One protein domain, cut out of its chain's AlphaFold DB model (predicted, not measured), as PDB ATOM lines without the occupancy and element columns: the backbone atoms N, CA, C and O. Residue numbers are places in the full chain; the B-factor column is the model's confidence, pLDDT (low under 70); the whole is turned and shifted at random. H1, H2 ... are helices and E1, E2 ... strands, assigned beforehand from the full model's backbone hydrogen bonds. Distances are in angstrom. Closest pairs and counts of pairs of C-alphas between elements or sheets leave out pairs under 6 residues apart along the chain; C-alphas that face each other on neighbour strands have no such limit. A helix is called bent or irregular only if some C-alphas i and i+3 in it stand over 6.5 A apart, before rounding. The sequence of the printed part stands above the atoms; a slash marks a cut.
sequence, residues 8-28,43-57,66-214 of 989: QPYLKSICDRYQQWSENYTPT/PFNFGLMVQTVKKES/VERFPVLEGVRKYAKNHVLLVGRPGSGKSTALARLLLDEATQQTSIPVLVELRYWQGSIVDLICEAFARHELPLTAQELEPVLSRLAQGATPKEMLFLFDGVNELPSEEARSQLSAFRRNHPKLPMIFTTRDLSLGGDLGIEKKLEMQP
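AT A GLANCE: This is residues 8 to 28, 43 to 57 and 66 to 214 of the 989 residues of a protein of Phormidesmis priestleyi ULC007 (UniProt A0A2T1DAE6). A strongly twisted sheet of seven strands, curled like part of a barrel, wraps round H3, and the long helix H4 packs beside H3 on the same face, over E6 and E5. H1 and H2 cover H4 from outside, while H5 packs on the other face at the edge strand E4, with H6 and H7 beyond it. The printed part has 185 residues, with seven named helices and seven named strands in the order H1 H2 E1 E2 H3 E3 H4 E4 H5 H6 E5 H7 E6 E7. The sheet is mixed, with its strands in the order E2 E1 E7 E3 E6 E5 E4, and the class is mixed, helices and strands. The whole is compact, with a radius of gyration of the C-alphas of 15.7 A, and rounded, spanning 42 by 36 by 31 A.

IN THESE COORDINATES: H1, residues 8 to 18, begins at C-alpha 8 at (-40.651, 7.193, -8.175) and is 15.4 A long. H2 is residues 21 to 24, E1 residues 49 to 52 and E2 residues 68 to 70. H3, residues 71 to 81, is 16.4 A long and irregular, with C-alphas 77 and 80 7.7 A apart. E3 is residues 83 to 86. H4, residues 93 to 107, is the longest helix at 21.0 A and starts at (-27.298, 29.683, -12.326). E4, residues 111 to 116, measures 16.3 A. H5 is residues 124 to 133. H6, residues 141 to 152, is neither bent nor irregular, but only just: C-alphas 143 and 146 are 6.4 A apart. E5, residues 160 to 165, is 16.0 A long, and H7, residues 173 to 185, is 18.1 A. E6 is residues 191 to 195, and E7, residues 208 to 212, ends at (-22.844, 32.484, -18.059).

HOW THE PARTS SIT: From edge strand E2, the sheet begins with antiparallel neighbours E2 and E1, where N 50 and O 69 are 2.8 A apart. E1 and E7 are antiparallel too, with N 211 and O 51 at 2.8 A. The pairs onward are parallel: E7 and E3 have N 86 and O 210 at 2.8 A, E3 and E6 N 85 and O 193 at 2.8 A, E6 and E5 N 164 and O 192 at 2.8 A, and E5 and E4 N 113 and O 161 at 2.8 A. E4, H5 H6, E5 and E5, H7, E6 are strand-helix-strand units, parallel neighbour strands with helices between, and both crossovers are right-handed. E2, H3, E3 and E3, H4, E4 are split units, other strands lying between theirs, and also right-handed. H4 runs along the strands at a height over the sheet of 8.0 A. H4 is the hub: it touches H1 at a steep tilt of 43 degrees, opposite ways, with the closest C-alphas, those of Leu 11 and Ala 105, 5.3 A apart. With residues 95 to 99 alone it touches H2, the C-alphas of Trp 21 and Arg 99 being closest at 6.9 A. H5 touches H6, about perpendicular at 74 degrees, with the C-alphas of Asp 126 and Ala 141 closest at 6.2 A. H5 and H7 only just touch, with 3 pairs of C-alphas within 8 A, the closest being Ile 124 and Leu 179 at 6.4 A. Every O i to N i+4 pair is within hydrogen-bond range in H1, H4, H5 and H7, against 5 of 7 in H3 and 6 of 8 in H6; H2 is too short for such a pair.

THE WHOLE: The two C-alphas farthest apart, those of Pro 9 and Ser 57, are 46.9 A apart. Residues 29 to 42 and 58 to 65 are not printed, with gaps of 13.9 A from C-alpha 28 to 43 and 12.0 A from C-alpha 57 to 66. Of the links that are printed whole, E6 to E7 is long, with 12 residues. The mean pLDDT of the printed part is 80.1, and 40 residues are under 70, among them residues 20 to 28 and 197 to 203.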
ATOM      1  N   GLN A   8     -39.531   6.598  -7.433       88.94
ATOM      2  CA  GLN A   8     -40.651   7.193  -8.175       88.94
ATOM      3  C   GLN A   8     -41.399   8.293  -7.394       88.94
ATOM      4  O   GLN A   8     -41.659   9.344  -7.990       88.94
ATOM      5  N   PRO A   9     -41.700   8.141  -6.085       89.69
ATOM      6  CA  PRO A   9     -42.251   9.226  -5.271       89.69
ATOM      7  C   PRO A   9     -41.348  10.466  -5.257       89.69
ATOM      8  O   PRO A   9     -41.833  11.581  -5.436       89.69
ATOM      9  N   TYR A  10     -40.032  10.259  -5.159       91.81
ATOM     10  CA  TYR A  10     -39.033  11.328  -5.193       91.81
ATOM     11  C   TYR A  10     -39.068  12.122  -6.505       91.81
ATOM     12  O   TYR A  10     -39.206  13.347  -6.496       91.81
ATOM     13  N   LEU A  11     -39.019  11.431  -7.649       91.75
ATOM     14  CA  LEU A  11     -39.066  12.080  -8.966       91.75
ATOM     15  C   LEU A  11     -40.387  12.821  -9.186       91.75
ATOM     16  O   LEU A  11     -40.395  13.918  -9.748       91.75
ATOM     17  N   LYS A  12     -41.500  12.251  -8.714       91.69
ATOM     18  CA  LYS A  12     -42.809  12.904  -8.776       91.69
ATOM     19  C   LYS A  12     -42.845  14.172  -7.920       91.69
ATOM     20  O   LYS A  12     -43.274  15.206  -8.420       91.69
ATOM     21  N   SER A  13     -42.328  14.122  -6.692       92.56
ATOM     22  CA  SER A  13     -42.225  15.287  -5.803       92.56
ATOM     23  C   SER A  13     -41.406  16.420  -6.434       92.56
ATOM     24  O   SER A  13     -41.781  17.592  -6.349       92.56
ATOM     25  N   ILE A  14     -40.308  16.088  -7.127       90.38
ATOM     26  CA  ILE A  14     -39.537  17.065  -7.911       90.38
ATOM     27  C   ILE A  14     -40.395  17.665  -9.025       90.38
ATOM     28  O   ILE A  14     -40.471  18.889  -9.136       90.38
ATOM     29  N   CYS A  15     -41.040  16.830  -9.843       89.62
ATOM     30  CA  CYS A  15     -41.859  17.305 -10.955       89.62
ATOM     31  C   CYS A  15     -42.962  18.247 -10.463       89.62
ATOM     32  O   CYS A  15     -43.089  19.350 -10.987       89.62
ATOM     33  N   ASP A  16     -43.681  17.861  -9.410       86.00
ATOM     34  CA  ASP A  16     -44.775  18.641  -8.835       86.00
ATOM     35  C   ASP A  16     -44.277  19.985  -8.261       86.00
ATOM     36  O   ASP A  16     -44.897  21.025  -8.492       86.00
ATOM     37  N   ARG A  17     -43.126  20.005  -7.565       82.00
ATOM     38  CA  ARG A  17     -42.562  21.238  -6.976       82.00
ATOM     39  C   ARG A  17     -41.955  22.185  -8.016       82.00
ATOM     40  O   ARG A  17     -42.038  23.403  -7.855       82.00
ATOM     41  N   TYR A  18     -41.308  21.660  -9.056       81.88
ATOM     42  CA  TYR A  18     -40.560  22.470 -10.026       81.88
ATOM     43  C   TYR A  18     -41.297  22.701 -11.351       81.88
ATOM     44  O   TYR A  18     -40.797  23.457 -12.183       81.88
ATOM     45  N   GLN A  19     -42.506  22.162 -11.554       79.25
ATOM     46  CA  GLN A  19     -43.315  22.420 -12.758       79.25
ATOM     47  C   GLN A  19     -43.505  23.925 -13.036       79.25
ATOM     48  O   GLN A  19     -43.526  24.349 -14.193       79.25
ATOM     49  N   GLN A  20     -43.579  24.738 -11.976       69.69
ATOM     50  CA  GLN A  20     -43.637  26.204 -12.018       69.69
ATOM     51  C   GLN A  20     -42.308  26.849 -11.593       69.69
ATOM     52  O   GLN A  20     -42.286  27.857 -10.893       69.69
ATOM     53  N   TRP A  21     -41.171  26.297 -12.035       66.81
ATOM     54  CA  TRP A  21     -39.818  26.740 -11.654       66.81
ATOM     55  C   TRP A  21     -39.578  28.253 -11.752       66.81
ATOM     56  O   TRP A  21     -38.740  28.788 -11.028       66.81
ATOM     57  N   SER A  22     -40.277  28.955 -12.649       59.00
ATOM     58  CA  SER A  22     -40.134  30.402 -12.801       59.00
ATOM     59  C   SER A  22     -40.707  31.214 -11.646       59.00
ATOM     60  O   SER A  22     -40.342  32.375 -11.523       59.00
ATOM     61  N   GLU A  23     -41.585  30.624 -10.836       60.00
ATOM     62  CA  GLU A  23     -42.141  31.234  -9.625       60.00
ATOM     63  C   GLU A  23     -41.194  31.012  -8.429       60.00
ATOM     64  O   GLU A  23     -40.929  31.949  -7.680       60.00
ATOM     65  N   ASN A  24     -40.548  29.837  -8.347       54.50
ATOM     66  CA  ASN A  24     -39.661  29.433  -7.240       54.50
ATOM     67  C   ASN A  24     -38.413  30.320  -7.045       54.50
ATOM     68  O   ASN A  24     -37.844  30.346  -5.959       54.50
ATOM     69  N   TYR A  25     -37.961  31.026  -8.088       54.72
ATOM     70  CA  TYR A  25     -36.744  31.854  -8.052       54.72
ATOM     71  C   TYR A  25     -37.002  33.342  -8.325       54.72
ATOM     72  O   TYR A  25     -36.058  34.131  -8.427       54.72
ATOM     73  N   THR A  26     -38.269  33.753  -8.429       53.81
ATOM     74  CA  THR A  26     -38.639  35.172  -8.415       53.81
ATOM     75  C   THR A  26     -38.848  35.641  -6.972       53.81
ATOM     76  O   THR A  26     -39.582  34.987  -6.237       53.81
ATOM     77  N   PRO A  27     -38.298  36.797  -6.541       52.03
ATOM     78  CA  PRO A  27     -38.544  37.388  -5.211       52.03
ATOM     79  C   PRO A  27     -40.009  37.807  -4.921       52.03
ATOM     80  O   PRO A  27     -40.262  38.723  -4.135       52.03
ATOM     81  N   THR A  28     -41.000  37.214  -5.587       47.84
ATOM     82  CA  THR A  28     -42.405  37.640  -5.585       47.84
ATOM     83  C   THR A  28     -43.241  37.065  -4.446       47.84
ATOM     84  O   THR A  28     -44.291  37.629  -4.156       47.84
ATOM     85  N   PRO A  43     -41.292  34.439 -18.665       56.47
ATOM     86  CA  PRO A  43     -40.380  35.466 -19.139       56.47
ATOM     87  C   PRO A  43     -38.925  35.136 -18.786       56.47
ATOM     88  O   PRO A  43     -38.107  36.021 -18.834       56.47
ATOM     89  N   PHE A  44     -38.550  33.914 -18.409       63.47
ATOM     90  CA  PHE A  44     -37.150  33.518 -18.213       63.47
ATOM     91  C   PHE A  44     -36.677  32.480 -19.249       63.47
ATOM     92  O   PHE A  44     -35.586  31.920 -19.127       63.47
ATOM     93  N   ASN A  45     -37.480  32.206 -20.287       62.62
ATOM     94  CA  ASN A  45     -37.208  31.163 -21.278       62.62
ATOM     95  C   ASN A  45     -36.808  31.715 -22.668       62.62
ATOM     96  O   ASN A  45     -37.607  31.691 -23.598       62.62
ATOM     97  N   PHE A  46     -35.570  32.201 -22.836       64.62
ATOM     98  CA  PHE A  46     -35.054  32.720 -24.133       64.62
ATOM     99  C   PHE A  46     -33.587  32.362 -24.417       64.62
ATOM    100  O   PHE A  46     -32.803  33.176 -24.911       64.62
ATOM    101  N   GLY A  47     -33.217  31.112 -24.131       67.06
ATOM    102  CA  GLY A  47     -31.943  30.551 -24.585       67.06
ATOM    103  C   GLY A  47     -30.733  31.248 -23.968       67.06
ATOM    104  O   GLY A  47     -29.897  31.793 -24.686       67.06
ATOM    105  N   LEU A  48     -30.664  31.259 -22.631       81.88
ATOM    106  CA  LEU A  48     -29.443  31.645 -21.927       81.88
ATOM    107  C   LEU A  48     -28.278  30.799 -22.445       81.88
ATOM    108  O   LEU A  48     -28.425  29.593 -22.670       81.88
ATOM    109  N   MET A  49     -27.134  31.450 -22.634       83.00
ATOM    110  CA  MET A  49     -25.956  30.837 -23.228       83.00
ATOM    111  C   MET A  49     -24.817  30.784 -22.221       83.00
ATOM    112  O   MET A  49     -24.623  31.705 -21.427       83.00
ATOM    113  N   VAL A  50     -24.023  29.731 -22.324       87.62
ATOM    114  CA  VAL A  50     -22.736  29.593 -21.652       87.62
ATOM    115  C   VAL A  50     -21.626  29.508 -22.677       87.62
ATOM    116  O   VAL A  50     -21.842  29.139 -23.837       87.62
ATOM    117  N   GLN A  51     -20.425  29.844 -22.236       86.31
ATOM    118  CA  GLN A  51     -19.219  29.715 -23.030       86.31
ATOM    119  C   GLN A  51     -18.133  29.015 -22.218       86.31
ATOM    120  O   GLN A  51     -18.024  29.251 -21.017       86.31
ATOM    121  N   THR A  52     -17.307  28.195 -22.865       84.81
ATOM    122  CA  THR A  52     -16.117  27.651 -22.205       84.81
ATOM    123  C   THR A  52     -15.158  28.778 -21.813       84.81
ATOM    124  O   THR A  52     -14.843  29.670 -22.615       84.81
ATOM    125  N   VAL A  53     -14.706  28.760 -20.557       74.25
ATOM    126  CA  VAL A  53     -13.621  29.632 -20.098       74.25
ATOM    127  C   VAL A  53     -12.335  29.072 -20.686       74.25
ATOM    128  O   VAL A  53     -12.001  27.914 -20.450       74.25
ATOM    129  N   LYS A  54     -11.623  29.875 -21.482       61.34
ATOM    130  CA  LYS A  54     -10.332  29.453 -22.035       61.34
ATOM    131  C   LYS A  54      -9.381  29.119 -20.880       61.34
ATOM    132  O   LYS A  54      -9.129  30.002 -20.057       61.34
ATOM    133  N   LYS A  55      -8.784  27.916 -20.870       53.00
ATOM    134  CA  LYS A  55      -7.462  27.760 -20.246       53.00
ATOM    135  C   LYS A  55      -6.549  28.760 -20.959       53.00
ATOM    136  O   LYS A  55      -6.580  28.869 -22.187       53.00
ATOM    137  N   GLU A  56      -5.788  29.554 -20.214       41.03
ATOM    138  CA  GLU A  56      -4.662  30.259 -20.821       41.03
ATOM    139  C   GLU A  56      -3.702  29.172 -21.304       41.03
ATOM    140  O   GLU A  56      -3.016  28.536 -20.512       41.03
ATOM    141  N   SER A  57      -3.792  28.849 -22.596       31.92
ATOM    142  CA  SER A  57      -3.108  27.713 -23.192       31.92
ATOM    143  C   SER A  57      -1.604  27.887 -23.027       31.92
ATOM    144  O   SER A  57      -1.023  28.868 -23.494       31.92
ATOM    145  N   VAL A  66     -13.259  27.975 -28.387       68.81
ATOM    146  CA  VAL A  66     -14.271  28.536 -27.494       68.81
ATOM    147  C   VAL A  66     -15.629  28.036 -27.958       68.81
ATOM    148  O   VAL A  66     -16.128  28.464 -29.004       68.81
ATOM    149  N   GLU A  67     -16.209  27.129 -27.189       77.75
ATOM    150  CA  GLU A  67     -17.505  26.541 -27.482       77.75
ATOM    151  C   GLU A  67     -18.593  27.347 -26.774       77.75
ATOM    152  O   GLU A  67     -18.391  27.898 -25.688       77.75
ATOM    153  N   ARG A  68     -19.748  27.465 -27.428       81.69
ATOM    154  CA  ARG A  68     -20.918  28.175 -26.913       81.69
ATOM    155  C   ARG A  68     -22.114  27.252 -26.976       81.69
ATOM    156  O   ARG A  68     -22.379  26.690 -28.035       81.69
ATOM    157  N   PHE A  69     -22.848  27.182 -25.877       83.38
ATOM    158  CA  PHE A  69     -23.977  26.275 -25.719       83.38
ATOM    159  C   PHE A  69     -25.165  26.997 -25.100       83.38
ATOM    160  O   PHE A  69     -24.958  27.919 -24.305       83.38
ATOM    161  N   PRO A  70     -26.397  26.561 -25.383       87.88
ATOM    162  CA  PRO A  70     -27.483  26.700 -24.424       87.88
ATOM    163  C   PRO A  70     -27.036  26.153 -23.059       87.88
ATOM    164  O   PRO A  70     -26.379  25.114 -23.002       87.88
ATOM    165  N   VAL A  71     -27.371  26.842 -21.963       88.88
ATOM    166  CA  VAL A  71     -26.846  26.513 -20.617       88.88
ATOM    167  C   VAL A  71     -27.007  25.029 -20.277       88.88
ATOM    168  O   VAL A  71     -26.023  24.391 -19.914       88.88
ATOM    169  N   LEU A  72     -28.219  24.481 -20.440       90.19
ATOM    170  CA  LEU A  72     -28.542  23.093 -20.082       90.19
ATOM    171  C   LEU A  72     -27.751  22.073 -20.913       90.19
ATOM    172  O   LEU A  72     -27.273  21.082 -20.375       90.19
ATOM    173  N   GLU A  73     -27.569  22.333 -22.209       89.88
ATOM    174  CA  GLU A  73     -26.759  21.477 -23.084       89.88
ATOM    175  C   GLU A  73     -25.287  21.500 -22.672       89.88
ATOM    176  O   GLU A  73     -24.650  20.453 -22.582       89.88
ATOM    177  N   GLY A  74     -24.757  22.691 -22.372       89.56
ATOM    178  CA  GLY A  74     -23.373  22.859 -21.945       89.56
ATOM    179  C   GLY A  74     -23.077  22.111 -20.647       89.56
ATOM    180  O   GLY A  74     -22.119  21.347 -20.592       89.56
ATOM    181  N   VAL A  75     -23.904  22.289 -19.612       91.50
ATOM    182  CA  VAL A  75     -23.671  21.614 -18.324       91.50
ATOM    183  C   VAL A  75     -23.870  20.099 -18.422       91.50
ATOM    184  O   VAL A  75     -23.066  19.365 -17.855       91.50
ATOM    185  N   ARG A  76     -24.846  19.608 -19.206       90.88
ATOM    186  CA  ARG A  76     -25.013  18.164 -19.460       90.88
ATOM    187  C   ARG A  76     -23.797  17.561 -20.155       90.88
ATOM    188  O   ARG A  76     -23.326  16.508 -19.740       90.88
ATOM    189  N   LYS A  77     -23.261  18.243 -21.178       89.94
ATOM    190  CA  LYS A  77     -22.113  17.765 -21.967       89.94
ATOM    191  C   LYS A  77     -20.898  17.436 -21.094       89.94
ATOM    192  O   LYS A  77     -20.193  16.478 -21.389       89.94
ATOM    193  N   TYR A  78     -20.647  18.221 -20.046       89.69
ATOM    194  CA  TYR A  78     -19.436  18.095 -19.225       89.69
ATOM    195  C   TYR A  78     -19.669  17.526 -17.820       89.69
ATOM    196  O   TYR A  78     -18.698  17.341 -17.094       89.69
ATOM    197  N   ALA A  79     -20.911  17.213 -17.431       89.44
ATOM    198  CA  ALA A  79     -21.235  16.754 -16.077       89.44
ATOM    199  C   ALA A  79     -20.413  15.530 -15.634       89.44
ATOM    200  O   ALA A  79     -19.970  15.481 -14.487       89.44
ATOM    201  N   LYS A  80     -20.156  14.577 -16.545       85.75
ATOM    202  CA  LYS A  80     -19.383  13.350 -16.268       85.75
ATOM    203  C   LYS A  80     -17.940  13.615 -15.826       85.75
ATOM    204  O   LYS A  80     -17.427  12.874 -15.004       85.75
ATOM    205  N   ASN A  81     -17.330  14.696 -16.316       83.88
ATOM    206  CA  ASN A  81     -15.961  15.099 -15.964       83.88
ATOM    207  C   ASN A  81     -15.936  16.242 -14.938       83.88
ATOM    208  O   ASN A  81     -14.907  16.890 -14.757       83.88
ATOM    209  N   HIS A  82     -17.084  16.493 -14.304       90.69
ATOM    210  CA  HIS A  82     -17.383  17.638 -13.452       90.69
ATOM    211  C   HIS A  82     -17.307  18.975 -14.196       90.69
ATOM    212  O   HIS A  82     -16.380  19.267 -14.951       90.69
ATOM    213  N   VAL A  83     -18.286  19.845 -13.960       93.50
ATOM    214  CA  VAL A  83     -18.322  21.163 -14.604       93.50
ATOM    215  C   VAL A  83     -18.693  22.257 -13.620       93.50
ATOM    216  O   VAL A  83     -19.610  22.102 -12.816       93.50
ATOM    217  N   LEU A  84     -17.982  23.383 -13.702       93.38
ATOM    218  CA  LEU A  84     -18.242  24.568 -12.893       93.38
ATOM    219  C   LEU A  84     -18.934  25.647 -13.730       93.38
ATOM    220  O   LEU A  84     -18.347  26.199 -14.662       93.38
ATOM    221  N   LEU A  85     -20.172  25.972 -13.373       92.94
ATOM    222  CA  LEU A  85     -20.962  27.053 -13.946       92.94
ATOM    223  C   LEU A  85     -20.720  28.361 -13.177       92.94
ATOM    224  O   LEU A  85     -21.171  28.540 -12.045       92.94
ATOM    225  N   VAL A  86     -20.028  29.300 -13.811       89.25
ATOM    226  CA  VAL A  86     -19.651  30.602 -13.247       89.25
ATOM    227  C   VAL A  86     -20.557  31.688 -13.814       89.25
ATOM    228  O   VAL A  86     -20.877  31.671 -15.001       89.25
ATOM    229  N   GLY A  87     -20.958  32.674 -13.015       84.62
ATOM    230  CA  GLY A  87     -21.706  33.809 -13.549       84.62
ATOM    231  C   GLY A  87     -22.152  34.813 -12.505       84.62
ATOM    232  O   GLY A  87     -22.509  34.432 -11.391       84.62
ATOM    233  N   ARG A  88     -22.246  36.086 -12.905       79.19
ATOM    234  CA  ARG A  88     -22.625  37.216 -12.038       79.19
ATOM    235  C   ARG A  88     -23.887  36.949 -11.194       79.19
ATOM    236  O   ARG A  88     -24.737  36.140 -11.592       79.19
ATOM    237  N   PRO A  89     -24.057  37.613 -10.040       79.06
ATOM    238  CA  PRO A  89     -25.295  37.537  -9.264       79.06
ATOM    239  C   PRO A  89     -26.543  37.776 -10.134       79.06
ATOM    240  O   PRO A  89     -26.558  38.653 -10.993       79.06
ATOM    241  N   GLY A  90     -27.582  36.952  -9.966       78.88
ATOM    242  CA  GLY A  90     -28.815  37.063 -10.758       78.88
ATOM    243  C   GLY A  90     -28.734  36.578 -12.215       78.88
ATOM    244  O   GLY A  90     -29.722  36.690 -12.936       78.88
ATOM    245  N   SER A  91     -27.603  36.013 -12.664       84.31
ATOM    246  CA  SER A  91     -27.429  35.469 -14.032       84.31
ATOM    247  C   SER A  91     -28.291  34.239 -14.357       84.31
ATOM    248  O   SER A  91     -28.431  33.898 -15.528       84.31
ATOM    249  N   GLY A  92     -28.884  33.586 -13.349       83.62
ATOM    250  CA  GLY A  92     -29.773  32.430 -13.526       83.62
ATOM    251  C   GLY A  92     -29.119  31.055 -13.337       83.62
ATOM    252  O   GLY A  92     -29.646  30.075 -13.848       83.62
ATOM    253  N   LYS A  93     -27.992  30.959 -12.615       89.00
ATOM    254  CA  LYS A  93     -27.298  29.683 -12.326       89.00
ATOM    255  C   LYS A  93     -28.180  28.685 -11.565       89.00
ATOM    256  O   LYS A  93     -28.441  27.605 -12.082       89.00
ATOM    257  N   SER A  94     -28.703  29.079 -10.402       85.44
ATOM    258  CA  SER A  94     -29.613  28.258  -9.590       85.44
ATOM    259  C   SER A  94     -30.865  27.869 -10.377       85.44
ATOM    260  O   SER A  94     -31.276  26.715 -10.393       85.44
ATOM    261  N   THR A  95     -31.415  28.813 -11.149       85.38
ATOM    262  CA  THR A  95     -32.547  28.563 -12.049       85.38
ATOM    263  C   THR A  95     -32.207  27.542 -13.138       85.38
ATOM    264  O   THR A  95     -33.050  26.722 -13.491       85.38
ATOM    265  N   ALA A  96     -30.986  27.560 -13.678       88.00
ATOM    266  CA  ALA A  96     -30.539  26.566 -14.645       88.00
ATOM    267  C   ALA A  96     -30.419  25.173 -14.014       88.00
ATOM    268  O   ALA A  96     -30.856  24.208 -14.638       88.00
ATOM    269  N   LEU A  97     -29.911  25.065 -12.779       91.38
ATOM    270  CA  LEU A  97     -29.884  23.789 -12.057       91.38
ATOM    271  C   LEU A  97     -31.288  23.270 -11.745       91.38
ATOM    272  O   LEU A  97     -31.556  22.103 -11.989       91.38
ATOM    273  N   ALA A  98     -32.209  24.121 -11.292       87.88
ATOM    274  CA  ALA A  98     -33.593  23.719 -11.038       87.88
ATOM    275  C   ALA A  98     -34.324  23.261 -12.311       87.88
ATOM    276  O   ALA A  98     -35.097  22.305 -12.288       87.88
ATOM    277  N   ARG A  99     -34.058  23.912 -13.452       87.44
ATOM    278  CA  ARG A  99     -34.571  23.460 -14.754       87.44
ATOM    279  C   ARG A  99     -33.973  22.124 -15.167       87.44
ATOM    280  O   ARG A  99     -34.700  21.279 -15.670       87.44
ATOM    281  N   LEU A 100     -32.673  21.933 -14.949       90.44
ATOM    282  CA  LEU A 100     -32.019  20.659 -15.223       90.44
ATOM    283  C   LEU A 100     -32.596  19.546 -14.342       90.44
ATOM    284  O   LEU A 100     -32.957  18.500 -14.861       90.44
ATOM    285  N   LEU A 101     -32.762  19.805 -13.042       92.00
ATOM    286  CA  LEU A 101     -33.407  18.912 -12.079       92.00
ATOM    287  C   LEU A 101     -34.791  18.463 -12.577       92.00
ATOM    288  O   LEU A 101     -35.072  17.268 -12.607       92.00
ATOM    289  N   LEU A 102     -35.632  19.408 -13.018       90.81
ATOM    290  CA  LEU A 102     -36.955  19.111 -13.575       90.81
ATOM    291  C   LEU A 102     -36.877  18.295 -14.871       90.81
ATOM    292  O   LEU A 102     -37.613  17.319 -15.017       90.81
ATOM    293  N   ASP A 103     -36.017  18.693 -15.813       90.12
ATOM    294  CA  ASP A 103     -35.864  18.012 -17.100       90.12
ATOM    295  C   ASP A 103     -35.445  16.549 -16.896       90.12
ATOM    296  O   ASP A 103     -36.067  15.648 -17.459       90.12
ATOM    297  N   GLU A 104     -34.424  16.310 -16.068       91.62
ATOM    298  CA  GLU A 104     -33.916  14.968 -15.782       91.62
ATOM    299  C   GLU A 104     -34.944  14.115 -15.026       91.62
ATOM    300  O   GLU A 104     -35.119  12.936 -15.340       91.62
ATOM    301  N   ALA A 105     -35.683  14.704 -14.076       91.12
ATOM    302  CA  ALA A 105     -36.734  13.996 -13.347       91.12
ATOM    303  C   ALA A 105     -37.927  13.636 -14.246       91.12
ATOM    304  O   ALA A 105     -38.481  12.543 -14.131       91.12
ATOM    305  N   THR A 106     -38.292  14.522 -15.178       90.25
ATOM    306  CA  THR A 106     -39.395  14.303 -16.127       90.25
ATOM    307  C   THR A 106     -39.037  13.239 -17.162       90.25
ATOM    308  O   THR A 106     -39.852  12.374 -17.477       90.25
ATOM    309  N   GLN A 107     -37.814  13.292 -17.697       88.62
ATOM    310  CA  GLN A 107     -37.325  12.329 -18.690       88.62
ATOM    311  C   GLN A 107     -36.906  10.996 -18.049       88.62
ATOM    312  O   GLN A 107     -36.770   9.994 -18.750       88.62
ATOM    313  N   GLN A 108     -36.720  10.977 -16.724       85.94
ATOM    314  CA  GLN A 108     -36.216   9.847 -15.938       85.94
ATOM    315  C   GLN A 108     -34.911   9.244 -16.489       85.94
ATOM    316  O   GLN A 108     -34.691   8.027 -16.385       85.94
ATOM    317  N   THR A 109     -34.080  10.100 -17.083       78.44
ATOM    318  CA  THR A 109     -32.759   9.820 -17.665       78.44
ATOM    319  C   THR A 109     -31.717   9.553 -16.586       78.44
ATOM    320  O   THR A 109     -30.912   8.633 -16.715       78.44
ATOM    321  N   SER A 110     -31.782  10.317 -15.498       86.69
ATOM    322  CA  SER A 110     -30.920  10.234 -14.322       86.69
ATOM    323  C   SER A 110     -31.762  10.340 -13.042       86.69
ATOM    324  O   SER A 110     -32.965  10.612 -13.106       86.69
ATOM    325  N   ILE A 111     -31.156  10.104 -11.877       90.12
ATOM    326  CA  ILE A 111     -31.720  10.528 -10.585       90.12
ATOM    327  C   ILE A 111     -31.027  11.848 -10.217       90.12
ATOM    328  O   ILE A 111     -29.895  11.812  -9.725       90.12
ATOM    329  N   PRO A 112     -31.639  13.011 -10.500       93.38
ATOM    330  CA  PRO A 112     -31.002  14.295 -10.252       93.38
ATOM    331  C   PRO A 112     -31.186  14.717  -8.789       93.38
ATOM    332  O   PRO A 112     -32.282  14.610  -8.247       93.38
ATOM    333  N   VAL A 113     -30.128  15.234  -8.164       94.38
ATOM    334  CA  VAL A 113     -30.118  15.651  -6.755       94.38
ATOM    335  C   VAL A 113     -29.598  17.080  -6.655       94.38
ATOM    336  O   VAL A 113     -28.429  17.341  -6.939       94.38
ATOM    337  N   LEU A 114     -30.461  18.016  -6.249       94.62
ATOM    338  CA  LEU A 114     -30.090  19.418  -6.038       94.62
ATOM    339  C   LEU A 114     -29.603  19.651  -4.605       94.62
ATOM    340  O   LEU A 114     -30.379  19.601  -3.650       94.62
ATOM    341  N   VAL A 115     -28.313  19.943  -4.474       94.44
ATOM    342  CA  VAL A 115     -27.616  20.158  -3.208       94.44
ATOM    343  C   VAL A 115     -27.252  21.635  -3.088       94.44
ATOM    344  O   VAL A 115     -26.334  22.125  -3.739       94.44
ATOM    345  N   GLU A 116     -27.980  22.369  -2.256       89.31
ATOM    346  CA  GLU A 116     -27.758  23.801  -2.042       89.31
ATOM    347  C   GLU A 116     -26.731  24.003  -0.923       89.31
ATOM    348  O   GLU A 116     -27.007  23.757   0.251       89.31
ATOM    349  N   LEU A 117     -25.525  24.444  -1.288       88.19
ATOM    350  CA  LEU A 117     -24.357  24.490  -0.399       88.19
ATOM    351  C   LEU A 117     -24.482  25.520   0.725       88.19
ATOM    352  O   LEU A 117     -23.882  25.337   1.782       88.19
ATOM    353  N   ARG A 118     -25.327  26.542   0.547       79.62
ATOM    354  CA  ARG A 118     -25.737  27.455   1.631       79.62
ATOM    355  C   ARG A 118     -26.320  26.740   2.848       79.62
ATOM    356  O   ARG A 118     -26.402  27.342   3.915       79.62
ATOM    357  N   TYR A 119     -26.757  25.486   2.702       78.25
ATOM    358  CA  TYR A 119     -27.350  24.730   3.795       78.25
ATOM    359  C   TYR A 119     -26.364  23.865   4.586       78.25
ATOM    360  O   TYR A 119     -26.793  23.206   5.526       78.25
ATOM    361  N   TRP A 120     -25.065  23.899   4.280       83.50
ATOM    362  CA  TRP A 120     -24.056  23.087   4.967       83.50
ATOM    363  C   TRP A 120     -24.020  23.305   6.494       83.50
ATOM    364  O   TRP A 120     -24.051  24.444   6.963       83.50
ATOM    365  N   GLN A 121     -23.919  22.209   7.261       76.81
ATOM    366  CA  GLN A 121     -23.858  22.211   8.737       76.81
ATOM    367  C   GLN A 121     -22.707  21.367   9.324       76.81
ATOM    368  O   GLN A 121     -22.713  21.066  10.514       76.81
ATOM    369  N   GLY A 122     -21.723  20.960   8.518       75.44
ATOM    370  CA  GLY A 122     -20.580  20.168   8.999       75.44
ATOM    371  C   GLY A 122     -20.151  19.032   8.075       75.44
ATOM    372  O   GLY A 122     -18.996  18.618   8.118       75.44
ATOM    373  N   SER A 123     -21.061  18.545   7.224       85.56
ATOM    374  CA  SER A 123     -20.863  17.353   6.391       85.56
ATOM    375  C   SER A 123     -21.557  17.492   5.036       85.56
ATOM    376  O   SER A 123     -22.716  17.903   4.945       85.56
ATOM    377  N   ILE A 124     -20.840  17.150   3.962       89.81
ATOM    378  CA  ILE A 124     -21.386  17.136   2.593       89.81
ATOM    379  C   ILE A 124     -22.359  15.972   2.390       89.81
ATOM    380  O   ILE A 124     -23.358  16.131   1.694       89.81
ATOM    381  N   VAL A 125     -22.098  14.819   3.010       89.50
ATOM    382  CA  VAL A 125     -22.954  13.631   2.883       89.50
ATOM    383  C   VAL A 125     -24.305  13.877   3.550       89.50
ATOM    384  O   VAL A 125     -25.340  13.614   2.943       89.50
ATOM    385  N   ASP A 126     -24.312  14.472   4.743       89.19
ATOM    386  CA  ASP A 126     -25.559  14.795   5.445       89.19
ATOM    387  C   ASP A 126     -26.382  15.831   4.673       89.19
ATOM    388  O   ASP A 126     -27.595  15.690   4.530       89.19
ATOM    389  N   LEU A 127     -25.713  16.812   4.062       90.50
ATOM    390  CA  LEU A 127     -26.368  17.791   3.199       90.50
ATOM    391  C   LEU A 127     -27.027  17.145   1.960       90.50
ATOM    392  O   LEU A 127     -28.084  17.590   1.501       90.50
ATOM    393  N   ILE A 128     -26.432  16.079   1.414       93.38
ATOM    394  CA  ILE A 128     -27.045  15.289   0.339       93.38
ATOM    395  C   ILE A 128     -28.265  14.518   0.864       93.38
ATOM    396  O   ILE A 128     -29.314  14.524   0.217       93.38
ATOM    397  N   CYS A 129     -28.166  13.893   2.037       91.12
ATOM    398  CA  CYS A 129     -29.292  13.212   2.682       91.12
ATOM    399  C   CYS A 129     -30.481  14.166   2.904       91.12
ATOM    400  O   CYS A 129     -31.624  13.826   2.593       91.12
ATOM    401  N   GLU A 130     -30.220  15.401   3.342       89.50
ATOM    402  CA  GLU A 130     -31.238  16.450   3.468       89.50
ATOM    403  C   GLU A 130     -31.879  16.824   2.122       89.50
ATOM    404  O   GLU A 130     -33.083  17.092   2.054       89.50
ATOM    405  N   ALA A 131     -31.105  16.845   1.031       91.25
ATOM    406  CA  ALA A 131     -31.633  17.094  -0.310       91.25
ATOM    407  C   ALA A 131     -32.631  16.014  -0.755       91.25
ATOM    408  O   ALA A 131     -33.657  16.337  -1.359       91.25
ATOM    409  N   PHE A 132     -32.378  14.749  -0.414       91.88
ATOM    410  CA  PHE A 132     -33.329  13.663  -0.652       91.88
ATOM    411  C   PHE A 132     -34.567  13.763   0.250       91.88
ATOM    412  O   PHE A 132     -35.701  13.676  -0.234       91.88
ATOM    413  N   ALA A 133     -34.372  14.049   1.541       88.56
ATOM    414  CA  ALA A 133     -35.460  14.190   2.507       88.56
ATOM    415  C   ALA A 133     -36.462  15.297   2.120       88.56
ATOM    416  O   ALA A 133     -37.670  15.131   2.301       88.56
ATOM    417  N   ARG A 134     -35.990  16.397   1.509       87.25
ATOM    418  CA  ARG A 134     -36.835  17.499   1.003       87.25
ATOM    419  C   ARG A 134     -37.864  17.076  -0.052       87.25
ATOM    420  O   ARG A 134     -38.814  17.828  -0.289       87.25
ATOM    421  N   HIS A 135     -37.678  15.914  -0.669       89.44
ATOM    422  CA  HIS A 135     -38.514  15.364  -1.732       89.44
ATOM    423  C   HIS A 135     -39.019  13.957  -1.393       89.44
ATOM    424  O   HIS A 135     -39.113  13.098  -2.262       89.44
ATOM    425  N   GLU A 136     -39.367  13.732  -0.123       87.69
ATOM    426  CA  GLU A 136     -40.061  12.518   0.337       87.69
ATOM    427  C   GLU A 136     -39.220  11.229   0.243       87.69
ATOM    428  O   GLU A 136     -39.770  10.130   0.246       87.69
ATOM    429  N   LEU A 137     -37.885  11.348   0.223       88.81
ATOM    430  CA  LEU A 137     -36.958  10.211   0.270       88.81
ATOM    431  C   LEU A 137     -35.927  10.390   1.398       88.81
ATOM    432  O   LEU A 137     -34.782  10.731   1.136       88.81
ATOM    433  N   PRO A 138     -36.300  10.232   2.677       88.06
ATOM    434  CA  PRO A 138     -35.335  10.343   3.765       88.06
ATOM    435  C   PRO A 138     -34.301   9.211   3.674       88.06
ATOM    436  O   PRO A 138     -34.671   8.040   3.640       88.06
ATOM    437  N   LEU A 139     -33.018   9.575   3.643       87.25
ATOM    438  CA  LEU A 139     -31.878   8.656   3.654       87.25
ATOM    439  C   LEU A 139     -30.941   9.028   4.803       87.25
ATOM    440  O   LEU A 139     -30.832  10.199   5.169       87.25
ATOM    441  N   THR A 140     -30.242   8.040   5.349       87.75
ATOM    442  CA  THR A 140     -29.144   8.239   6.304       87.75
ATOM    443  C   THR A 140     -27.786   8.152   5.604       87.75
ATOM    444  O   THR A 140     -27.653   7.513   4.558       87.75
ATOM    445  N   ALA A 141     -26.742   8.741   6.200       85.25
ATOM    446  CA  ALA A 141     -25.377   8.627   5.675       85.25
ATOM    447  C   ALA A 141     -24.935   7.157   5.516       85.25
ATOM    448  O   ALA A 141     -24.336   6.797   4.506       85.25
ATOM    449  N   GLN A 142     -25.329   6.284   6.454       84.62
ATOM    450  CA  GLN A 142     -25.033   4.845   6.419       84.62
ATOM    451  C   GLN A 142     -25.677   4.117   5.230       84.62
ATOM    452  O   GLN A 142     -25.132   3.125   4.752       84.62
ATOM    453  N   GLU A 143     -26.824   4.593   4.743       85.19
ATOM    454  CA  GLU A 143     -27.495   4.042   3.559       85.19
ATOM    455  C   GLU A 143     -26.913   4.617   2.260       85.19
ATOM    456  O   GLU A 143     -26.809   3.912   1.255       85.19
ATOM    457  N   LEU A 144     -26.502   5.888   2.275       86.75
ATOM    458  CA  LEU A 144     -26.019   6.596   1.092       86.75
ATOM    459  C   LEU A 144     -24.553   6.278   0.753       86.75
ATOM    460  O   LEU A 144     -24.226   6.086  -0.419       86.75
ATOM    461  N   GLU A 145     -23.660   6.192   1.740       84.75
ATOM    462  CA  GLU A 145     -22.223   5.956   1.515       84.75
ATOM    463  C   GLU A 145     -21.912   4.665   0.728       84.75
ATOM    464  O   GLU A 145     -21.110   4.722  -0.217       84.75
ATOM    465  N   PRO A 146     -22.560   3.512   0.999       82.06
ATOM    466  CA  PRO A 146     -22.371   2.298   0.202       82.06
ATOM    467  C   PRO A 146     -22.862   2.444  -1.243       82.06
ATOM    468  O   PRO A 146     -22.350   1.788  -2.156       82.06
ATOM    469  N   VAL A 147     -23.872   3.285  -1.478       81.44
ATOM    470  CA  VAL A 147     -24.365   3.598  -2.826       81.44
ATOM    471  C   VAL A 147     -23.341   4.459  -3.563       81.44
ATOM    472  O   VAL A 147     -22.942   4.102  -4.671       81.44
ATOM    473  N   LEU A 148     -22.855   5.535  -2.938       81.75
ATOM    474  CA  LEU A 148     -21.839   6.424  -3.513       81.75
ATOM    475  C   LEU A 148     -20.540   5.681  -3.840       81.75
ATOM    476  O   LEU A 148     -19.974   5.870  -4.917       81.75
ATOM    477  N   SER A 149     -20.103   4.790  -2.947       77.31
ATOM    478  CA  SER A 149     -18.885   3.991  -3.120       77.31
ATOM    479  C   SER A 149     -18.972   3.061  -4.333       77.31
ATOM    480  O   SER A 149     -18.048   3.001  -5.141       77.31
ATOM    481  N   ARG A 150     -20.109   2.381  -4.531       74.19
ATOM    482  CA  ARG A 150     -20.314   1.496  -5.693       74.19
ATOM    483  C   ARG A 150     -20.484   2.259  -7.000       74.19
ATOM    484  O   ARG A 150     -19.972   1.825  -8.030       74.19
ATOM    485  N   LEU A 151     -21.169   3.402  -6.966       72.44
ATOM    486  CA  LEU A 151     -21.269   4.276  -8.136       72.44
ATOM    487  C   LEU A 151     -19.890   4.813  -8.546       72.44
ATOM    488  O   LEU A 151     -19.575   4.853  -9.733       72.44
ATOM    489  N   ALA A 152     -19.031   5.146  -7.579       66.75
ATOM    490  CA  ALA A 152     -17.649   5.544  -7.846       66.75
ATOM    491  C   ALA A 152     -16.813   4.412  -8.477       66.75
ATOM    492  O   ALA A 152     -15.931   4.683  -9.294       66.75
ATOM    493  N   GLN A 153     -17.128   3.150  -8.169       66.62
ATOM    494  CA  GLN A 153     -16.481   1.960  -8.739       66.62
ATOM    495  C   GLN A 153     -17.004   1.575 -10.138       66.62
ATOM    496  O   GLN A 153     -16.454   0.675 -10.767       66.62
ATOM    497  N   GLY A 154     -17.988   2.294 -10.691       60.22
ATOM    498  CA  GLY A 154     -18.491   2.068 -12.053       60.22
ATOM    499  C   GLY A 154     -19.665   1.092 -12.156       60.22
ATOM    500  O   GLY A 154     -19.959   0.620 -13.251       60.22
ATOM    501  N   ALA A 155     -20.356   0.798 -11.051       53.50
ATOM    502  CA  ALA A 155     -21.615   0.058 -11.103       53.50
ATOM    503  C   ALA A 155     -22.695   0.871 -11.846       53.50
ATOM    504  O   ALA A 155     -22.870   2.058 -11.572       53.50
ATOM    505  N   THR A 156     -23.461   0.237 -12.743       52.12
ATOM    506  CA  THR A 156     -24.589   0.866 -13.451       52.12
ATOM    507  C   THR A 156     -25.933   0.631 -12.746       52.12
ATOM    508  O   THR A 156     -26.530  -0.445 -12.802       52.12
ATOM    509  N   PRO A 157     -26.491   1.678 -12.128       49.31
ATOM    510  CA  PRO A 157     -27.913   1.997 -12.190       49.31
ATOM    511  C   PRO A 157     -28.120   3.266 -13.039       49.31
ATOM    512  O   PRO A 157     -27.144   3.882 -13.459       49.31
ATOM    513  N   LYS A 158     -29.381   3.675 -13.287       56.78
ATOM    514  CA  LYS A 158     -29.702   5.016 -13.826       56.78
ATOM    515  C   LYS A 158     -28.803   6.052 -13.137       56.78
ATOM    516  O   LYS A 158     -28.850   6.146 -11.911       56.78
ATOM    517  N   GLU A 159     -27.957   6.731 -13.913       72.56
ATOM    518  CA  GLU A 159     -26.872   7.578 -13.404       72.56
ATOM    519  C   GLU A 159     -27.442   8.590 -12.387       72.56
ATOM    520  O   GLU A 159     -28.462   9.227 -12.652       72.56
ATOM    521  N   MET A 160     -26.840   8.721 -11.200       86.81
ATOM    522  CA  MET A 160     -27.152   9.848 -10.312       86.81
ATOM    523  C   MET A 160     -26.480  11.101 -10.862       86.81
ATOM    524  O   MET A 160     -25.331  11.037 -11.295       86.81
ATOM    525  N   LEU A 161     -27.167  12.239 -10.806       91.38
ATOM    526  CA  LEU A 161     -26.614  13.527 -11.211       91.38
ATOM    527  C   LEU A 161     -26.669  14.501 -10.037       91.38
ATOM    528  O   LEU A 161     -27.750  14.933  -9.642       91.38
ATOM    529  N   PHE A 162     -25.511  14.888  -9.506       94.62
ATOM    530  CA  PHE A 162     -25.443  15.856  -8.412       94.62
ATOM    531  C   PHE A 162     -25.320  17.285  -8.940       94.62
ATOM    532  O   PHE A 162     -24.451  17.600  -9.755       94.62
ATOM    533  N   LEU A 163     -26.192  18.162  -8.450       96.56
ATOM    534  CA  LEU A 163     -26.255  19.576  -8.795       96.56
ATOM    535  C   LEU A 163     -25.920  20.390  -7.537       96.56
ATOM    536  O   LEU A 163     -26.795  20.651  -6.720       96.56
ATOM    537  N   PHE A 164     -24.656  20.765  -7.360       95.62
ATOM    538  CA  PHE A 164     -24.186  21.564  -6.229       95.62
ATOM    539  C   PHE A 164     -24.327  23.065  -6.522       95.62
ATOM    540  O   PHE A 164     -23.606  23.617  -7.359       95.62
ATOM    541  N   ASP A 165     -25.237  23.744  -5.826       91.69
ATOM    542  CA  ASP A 165     -25.489  25.176  -6.008       91.69
ATOM    543  C   ASP A 165     -24.795  26.016  -4.926       91.69
ATOM    544  O   ASP A 165     -25.000  25.783  -3.737       91.69
ATOM    545  N   GLY A 166     -23.999  27.010  -5.334       87.38
ATOM    546  CA  GLY A 166     -23.487  28.058  -4.447       87.38
ATOM    547  C   GLY A 166     -22.170  27.744  -3.733       87.38
ATOM    548  O   GLY A 166     -22.081  27.903  -2.522       87.38
ATOM    549  N   VAL A 167     -21.097  27.367  -4.442       86.50
ATOM    550  CA  VAL A 167     -19.777  27.113  -3.804       86.50
ATOM    551  C   VAL A 167     -19.254  28.353  -3.053       86.50
ATOM    552  O   VAL A 167     -18.621  28.246  -2.002       86.50
ATOM    553  N   ASN A 168     -19.580  29.553  -3.540       78.06
ATOM    554  CA  ASN A 168     -19.290  30.827  -2.872       78.06
ATOM    555  C   ASN A 168     -20.093  31.077  -1.583       78.06
ATOM    556  O   ASN A 168     -19.860  32.090  -0.933       78.06
ATOM    557  N   GLU A 169     -21.060  30.224  -1.262       78.44
ATOM    558  CA  GLU A 169     -21.940  30.332  -0.091       78.44
ATOM    559  C   GLU A 169     -21.491  29.380   1.031       78.44
ATOM    560  O   GLU A 169     -22.079  29.379   2.108       78.44
ATOM    561  N   LEU A 170     -20.426  28.598   0.802       75.69
ATOM    562  CA  LEU A 170     -19.807  27.774   1.837       75.69
ATOM    563  C   LEU A 170     -19.131  28.649   2.905       75.69
ATOM    564  O   LEU A 170     -18.346  29.541   2.543       75.69
ATOM    565  N   PRO A 171     -19.371  28.363   4.199       65.69
ATOM    566  CA  PRO A 171     -19.018  29.264   5.295       65.69
ATOM    567  C   PRO A 171     -17.522  29.284   5.629       65.69
ATOM    568  O   PRO A 171     -17.053  30.255   6.211       65.69
ATOM    569  N   SER A 172     -16.754  28.250   5.264       65.31
ATOM    570  CA  SER A 172     -15.346  28.118   5.661       65.31
ATOM    571  C   SER A 172     -14.476  27.422   4.606       65.31
ATOM    572  O   SER A 172     -14.977  26.763   3.690       65.31
ATOM    573  N   GLU A 173     -13.151  27.555   4.742       64.19
ATOM    574  CA  GLU A 173     -12.171  26.777   3.962       64.19
ATOM    575  C   GLU A 173     -12.287  25.274   4.233       64.19
ATOM    576  O   GLU A 173     -12.157  24.473   3.313       64.19
ATOM    577  N   GLU A 174     -12.612  24.882   5.467       65.50
ATOM    578  CA  GLU A 174     -12.873  23.483   5.810       65.50
ATOM    579  C   GLU A 174     -14.037  22.918   4.986       65.50
ATOM    580  O   GLU A 174     -13.891  21.875   4.349       65.50
ATOM    581  N   ALA A 175     -15.160  23.639   4.909       69.69
ATOM    582  CA  ALA A 175     -16.318  23.212   4.129       69.69
ATOM    583  C   ALA A 175     -15.988  23.094   2.625       69.69
ATOM    584  O   ALA A 175     -16.421  22.153   1.953       69.69
ATOM    585  N   ARG A 176     -15.161  24.008   2.091       73.38
ATOM    586  CA  ARG A 176     -14.656  23.935   0.705       73.38
ATOM    587  C   ARG A 176     -13.720  22.748   0.497       73.38
ATOM    588  O   ARG A 176     -13.818  22.075  -0.529       73.38
ATOM    589  N   SER A 177     -12.841  22.479   1.460       68.06
ATOM    590  CA  SER A 177     -11.922  21.342   1.439       68.06
ATOM    591  C   SER A 177     -12.683  20.015   1.457       68.06
ATOM    592  O   SER A 177     -12.407  19.150   0.626       68.06
ATOM    593  N   GLN A 178     -13.715  19.885   2.297       76.50
ATOM    594  CA  GLN A 178     -14.591  18.709   2.319       76.50
ATOM    595  C   GLN A 178     -15.317  18.501   0.983       76.50
ATOM    596  O   GLN A 178     -15.319  17.388   0.458       76.50
ATOM    597  N   LEU A 179     -15.890  19.555   0.388       85.31
ATOM    598  CA  LEU A 179     -16.527  19.455  -0.932       85.31
ATOM    599  C   LEU A 179     -15.521  19.050  -2.023       85.31
ATOM    600  O   LEU A 179     -15.825  18.221  -2.881       85.31
ATOM    601  N   SER A 180     -14.306  19.604  -1.974       76.81
ATOM    602  CA  SER A 180     -13.210  19.242  -2.879       76.81
ATOM    603  C   SER A 180     -12.775  17.780  -2.703       76.81
ATOM    604  O   SER A 180     -12.529  17.080  -3.686       76.81
ATOM    605  N   ALA A 181     -12.710  17.290  -1.463       71.62
ATOM    606  CA  ALA A 181     -12.428  15.891  -1.154       71.62
ATOM    607  C   ALA A 181     -13.536  14.964  -1.674       71.62
ATOM    608  O   ALA A 181     -13.234  14.011  -2.386       71.62
ATOM    609  N   PHE A 182     -14.809  15.290  -1.423       83.19
ATOM    610  CA  PHE A 182     -15.955  14.540  -1.944       83.19
ATOM    611  C   PHE A 182     -15.885  14.397  -3.470       83.19
ATOM    612  O   PHE A 182     -15.963  13.293  -4.003       83.19
ATOM    613  N   ARG A 183     -15.643  15.500  -4.187       86.44
ATOM    614  CA  ARG A 183     -15.482  15.489  -5.648       86.44
ATOM    615  C   ARG A 183     -14.364  14.545  -6.103       86.44
ATOM    616  O   ARG A 183     -14.571  13.747  -7.016       86.44
ATOM    617  N   ARG A 184     -13.182  14.639  -5.482       77.31
ATOM    618  CA  ARG A 184     -12.006  13.822  -5.831       77.31
ATOM    619  C   ARG A 184     -12.221  12.336  -5.563       77.31
ATOM    620  O   ARG A 184     -11.781  11.518  -6.361       77.31
ATOM    621  N   ASN A 185     -12.938  12.004  -4.496       73.94
ATOM    622  CA  ASN A 185     -13.239  10.621  -4.128       73.94
ATOM    623  C   ASN A 185     -14.291   9.976  -5.048       73.94
ATOM    624  O   ASN A 185     -14.444   8.755  -5.057       73.94
ATOM    625  N   HIS A 186     -14.999  10.774  -5.855       76.75
ATOM    626  CA  HIS A 186     -16.054  10.305  -6.750       76.75
ATOM    627  C   HIS A 186     -15.883  10.818  -8.197       76.75
ATOM    628  O   HIS A 186     -16.777  11.474  -8.741       76.75
ATOM    629  N   PRO A 187     -14.766  10.494  -8.877       77.31
ATOM    630  CA  PRO A 187     -14.428  11.075 -10.179       77.31
ATOM    631  C   PRO A 187     -15.390  10.664 -11.302       77.31
ATOM    632  O   PRO A 187     -15.566  11.414 -12.253       77.31
ATOM    633  N   LYS A 188     -16.032   9.493 -11.189       78.50
ATOM    634  CA  LYS A 188     -16.977   8.968 -12.190       78.50
ATOM    635  C   LYS A 188     -18.422   9.437 -11.986       78.50
ATOM    636  O   LYS A 188     -19.255   9.198 -12.856       78.50
ATOM    637  N   LEU A 189     -18.741  10.058 -10.846       85.38
ATOM    638  CA  LEU A 189     -20.087  10.569 -10.590       85.38
ATOM    639  C   LEU A 189     -20.310  11.866 -11.384       85.38
ATOM    640  O   LEU A 189     -19.514  12.796 -11.234       85.38
ATOM    641  N   PRO A 190     -21.390  11.973 -12.179       90.25
ATOM    642  CA  PRO A 190     -21.760  13.225 -12.821       90.25
ATOM    643  C   PRO A 190     -22.056  14.317 -11.785       90.25
ATOM    644  O   PRO A 190     -22.960  14.177 -10.957       90.25
ATOM    645  N   MET A 191     -21.308  15.421 -11.842       93.44
ATOM    646  CA  MET A 191     -21.461  16.546 -10.918       93.44
ATOM    647  C   MET A 191     -21.418  17.888 -11.648       93.44
ATOM    648  O   MET A 191     -20.561  18.139 -12.500       93.44
ATOM    649  N   ILE A 192     -22.324  18.781 -11.274       96.12
ATOM    650  CA  ILE A 192     -22.376  20.162 -11.751       96.12
ATOM    651  C   ILE A 192     -22.285  21.077 -10.535       96.12
ATOM    652  O   ILE A 192     -23.010  20.882  -9.568       96.12
ATOM    653  N   PHE A 193     -21.422  22.086 -10.595       94.94
ATOM    654  CA  PHE A 193     -21.200  23.054  -9.520       94.94
ATOM    655  C   PHE A 193     -21.536  24.465  -9.998       94.94
ATOM    656  O   PHE A 193     -21.319  24.775 -11.170       94.94
ATOM    657  N   THR A 194     -21.997  25.357  -9.118       92.44
ATOM    658  CA  THR A 194     -22.191  26.781  -9.454       92.44
ATOM    659  C   THR A 194     -21.412  27.719  -8.533       92.44
ATOM    660  O   THR A 194     -21.237  27.460  -7.345       92.44
ATOM    661  N   THR A 195     -20.961  28.855  -9.073       87.38
ATOM    662  CA  THR A 195     -20.393  29.953  -8.272       87.38
ATOM    663  C   THR A 195     -20.646  31.322  -8.916       87.38
ATOM    664  O   THR A 195     -20.836  31.432 -10.131       87.38
ATOM    665  N   ARG A 196     -20.705  32.389  -8.107       77.88
ATOM    666  CA  ARG A 196     -20.884  33.779  -8.574       77.88
ATOM    667  C   ARG A 196     -19.716  34.279  -9.425       77.88
ATOM    668  O   ARG A 196     -19.924  34.824 -10.503       77.88
ATOM    669  N   ASP A 197     -18.497  34.092  -8.949       66.06
ATOM    670  CA  ASP A 197     -17.285  34.493  -9.653       66.06
ATOM    671  C   ASP A 197     -16.170  33.513  -9.280       66.06
ATOM    672  O   ASP A 197     -16.103  33.015  -8.159       66.06
ATOM    673  N   LEU A 198     -15.236  33.290 -10.197       51.09
ATOM    674  CA  LEU A 198     -13.953  32.668  -9.895       51.09
ATOM    675  C   LEU A 198     -13.118  33.514  -8.920       51.09
ATOM    676  O   LEU A 198     -11.998  33.119  -8.628       51.09
ATOM    677  N   SER A 199     -13.613  34.642  -8.405       44.69
ATOM    678  CA  SER A 199     -13.033  35.415  -7.300       44.69
ATOM    679  C   SER A 199     -13.627  35.080  -5.923       44.69
ATOM    680  O   SER A 199     -12.976  35.338  -4.924       44.69
ATOM    681  N   LEU A 200     -14.791  34.421  -5.839       44.88
ATOM    682  CA  LEU A 200     -15.473  34.098  -4.578       44.88
ATOM    683  C   LEU A 200     -15.807  32.595  -4.555       44.88
ATOM    684  O   LEU A 200     -16.522  32.107  -5.422       44.88
ATOM    685  N   GLY A 201     -15.260  31.832  -3.600       48.22
ATOM    686  CA  GLY A 201     -15.609  30.408  -3.411       48.22
ATOM    687  C   GLY A 201     -14.731  29.352  -4.099       48.22
ATOM    688  O   GLY A 201     -15.164  28.224  -4.259       48.22
ATOM    689  N   GLY A 202     -13.499  29.666  -4.508       61.19
ATOM    690  CA  GLY A 202     -12.614  28.681  -5.168       61.19
ATOM    691  C   GLY A 202     -13.089  28.251  -6.569       61.19
ATOM    692  O   GLY A 202     -14.037  28.818  -7.107       61.19
ATOM    693  N   ASP A 203     -12.376  27.325  -7.207       65.88
ATOM    694  CA  ASP A 203     -12.828  26.612  -8.415       65.88
ATOM    695  C   ASP A 203     -12.849  25.083  -8.226       65.88
ATOM    696  O   ASP A 203     -13.124  24.344  -9.171       65.88
ATOM    697  N   LEU A 204     -12.553  24.626  -6.999       71.00
ATOM    698  CA  LEU A 204     -12.449  23.224  -6.581       71.00
ATOM    699  C   LEU A 204     -11.467  22.385  -7.426       71.00
ATOM    700  O   LEU A 204     -11.551  21.154  -7.414       71.00
ATOM    701  N   GLY A 205     -10.562  23.021  -8.181       68.19
ATOM    702  CA  GLY A 205      -9.704  22.345  -9.156       68.19
ATOM    703  C   GLY A 205     -10.484  21.710 -10.315       68.19
ATOM    704  O   GLY A 205     -10.054  20.695 -10.860       68.19
ATOM    705  N   ILE A 206     -11.670  22.233 -10.651       80.19
ATOM    706  CA  ILE A 206     -12.482  21.744 -11.771       80.19
ATOM    707  C   ILE A 206     -11.935  22.324 -13.073       80.19
ATOM    708  O   ILE A 206     -11.908  23.543 -13.271       80.19
ATOM    709  N   GLU A 207     -11.538  21.446 -13.992       79.19
ATOM    710  CA  GLU A 207     -10.926  21.863 -15.251       79.19
ATOM    711  C   GLU A 207     -11.910  22.526 -16.215       79.19
ATOM    712  O   GLU A 207     -11.592  23.547 -16.832       79.19
ATOM    713  N   LYS A 208     -13.108  21.949 -16.368       86.31
ATOM    714  CA  LYS A 208     -14.112  22.454 -17.306       86.31
ATOM    715  C   LYS A 208     -14.993  23.499 -16.632       86.31
ATOM    716  O   LYS A 208     -15.804  23.208 -15.754       86.31
ATOM    717  N   LYS A 209     -14.843  24.743 -17.089       89.75
ATOM    718  CA  LYS A 209     -15.567  25.916 -16.590       89.75
ATOM    719  C   LYS A 209     -16.440  26.500 -17.693       89.75
ATOM    720  O   LYS A 209     -15.970  26.752 -18.806       89.75
ATOM    721  N   LEU A 210     -17.704  26.738 -17.369       90.56
ATOM    722  CA  LEU A 210     -18.688  27.365 -18.239       90.56
ATOM    723  C   LEU A 210     -19.092  28.711 -17.646       90.56
ATOM    724  O   LEU A 210     -19.597  28.775 -16.533       90.56
ATOM    725  N   GLU A 211     -18.886  29.790 -18.389       89.38
ATOM    726  CA  GLU A 211     -19.259  31.138 -17.972       89.38
ATOM    727  C   GLU A 211     -20.612  31.533 -18.571       89.38
ATOM    728  O   GLU A 211     -20.783  31.550 -19.799       89.38
ATOM    729  N   MET A 212     -21.561  31.883 -17.701       87.06
ATOM    730  CA  MET A 212     -22.844  32.484 -18.059       87.06
ATOM    731  C   MET A 212     -22.598  33.764 -18.850       87.06
ATOM    732  O   MET A 212     -21.973  34.704 -18.359       87.06
ATOM    733  N   GLN A 213     -23.105  33.813 -20.076       84.50
ATOM    734  CA  GLN A 213     -22.973  35.004 -20.902       84.50
ATOM    735  C   GLN A 213     -24.009  36.057 -20.480       84.50
ATOM    736  O   GLN A 213     -25.158  35.695 -20.203       84.50
ATOM    737  N   PRO A 214     -23.638  37.352 -20.465       80.88
ATOM    738  CA  PRO A 214     -24.600  38.435 -20.309       80.88
ATOM    739  C   PRO A 214     -25.729  38.326 -21.333       80.88
ATOM    740  O   PRO A 214     -25.521  37.850 -22.457       80.88
TER     741      PRO A 214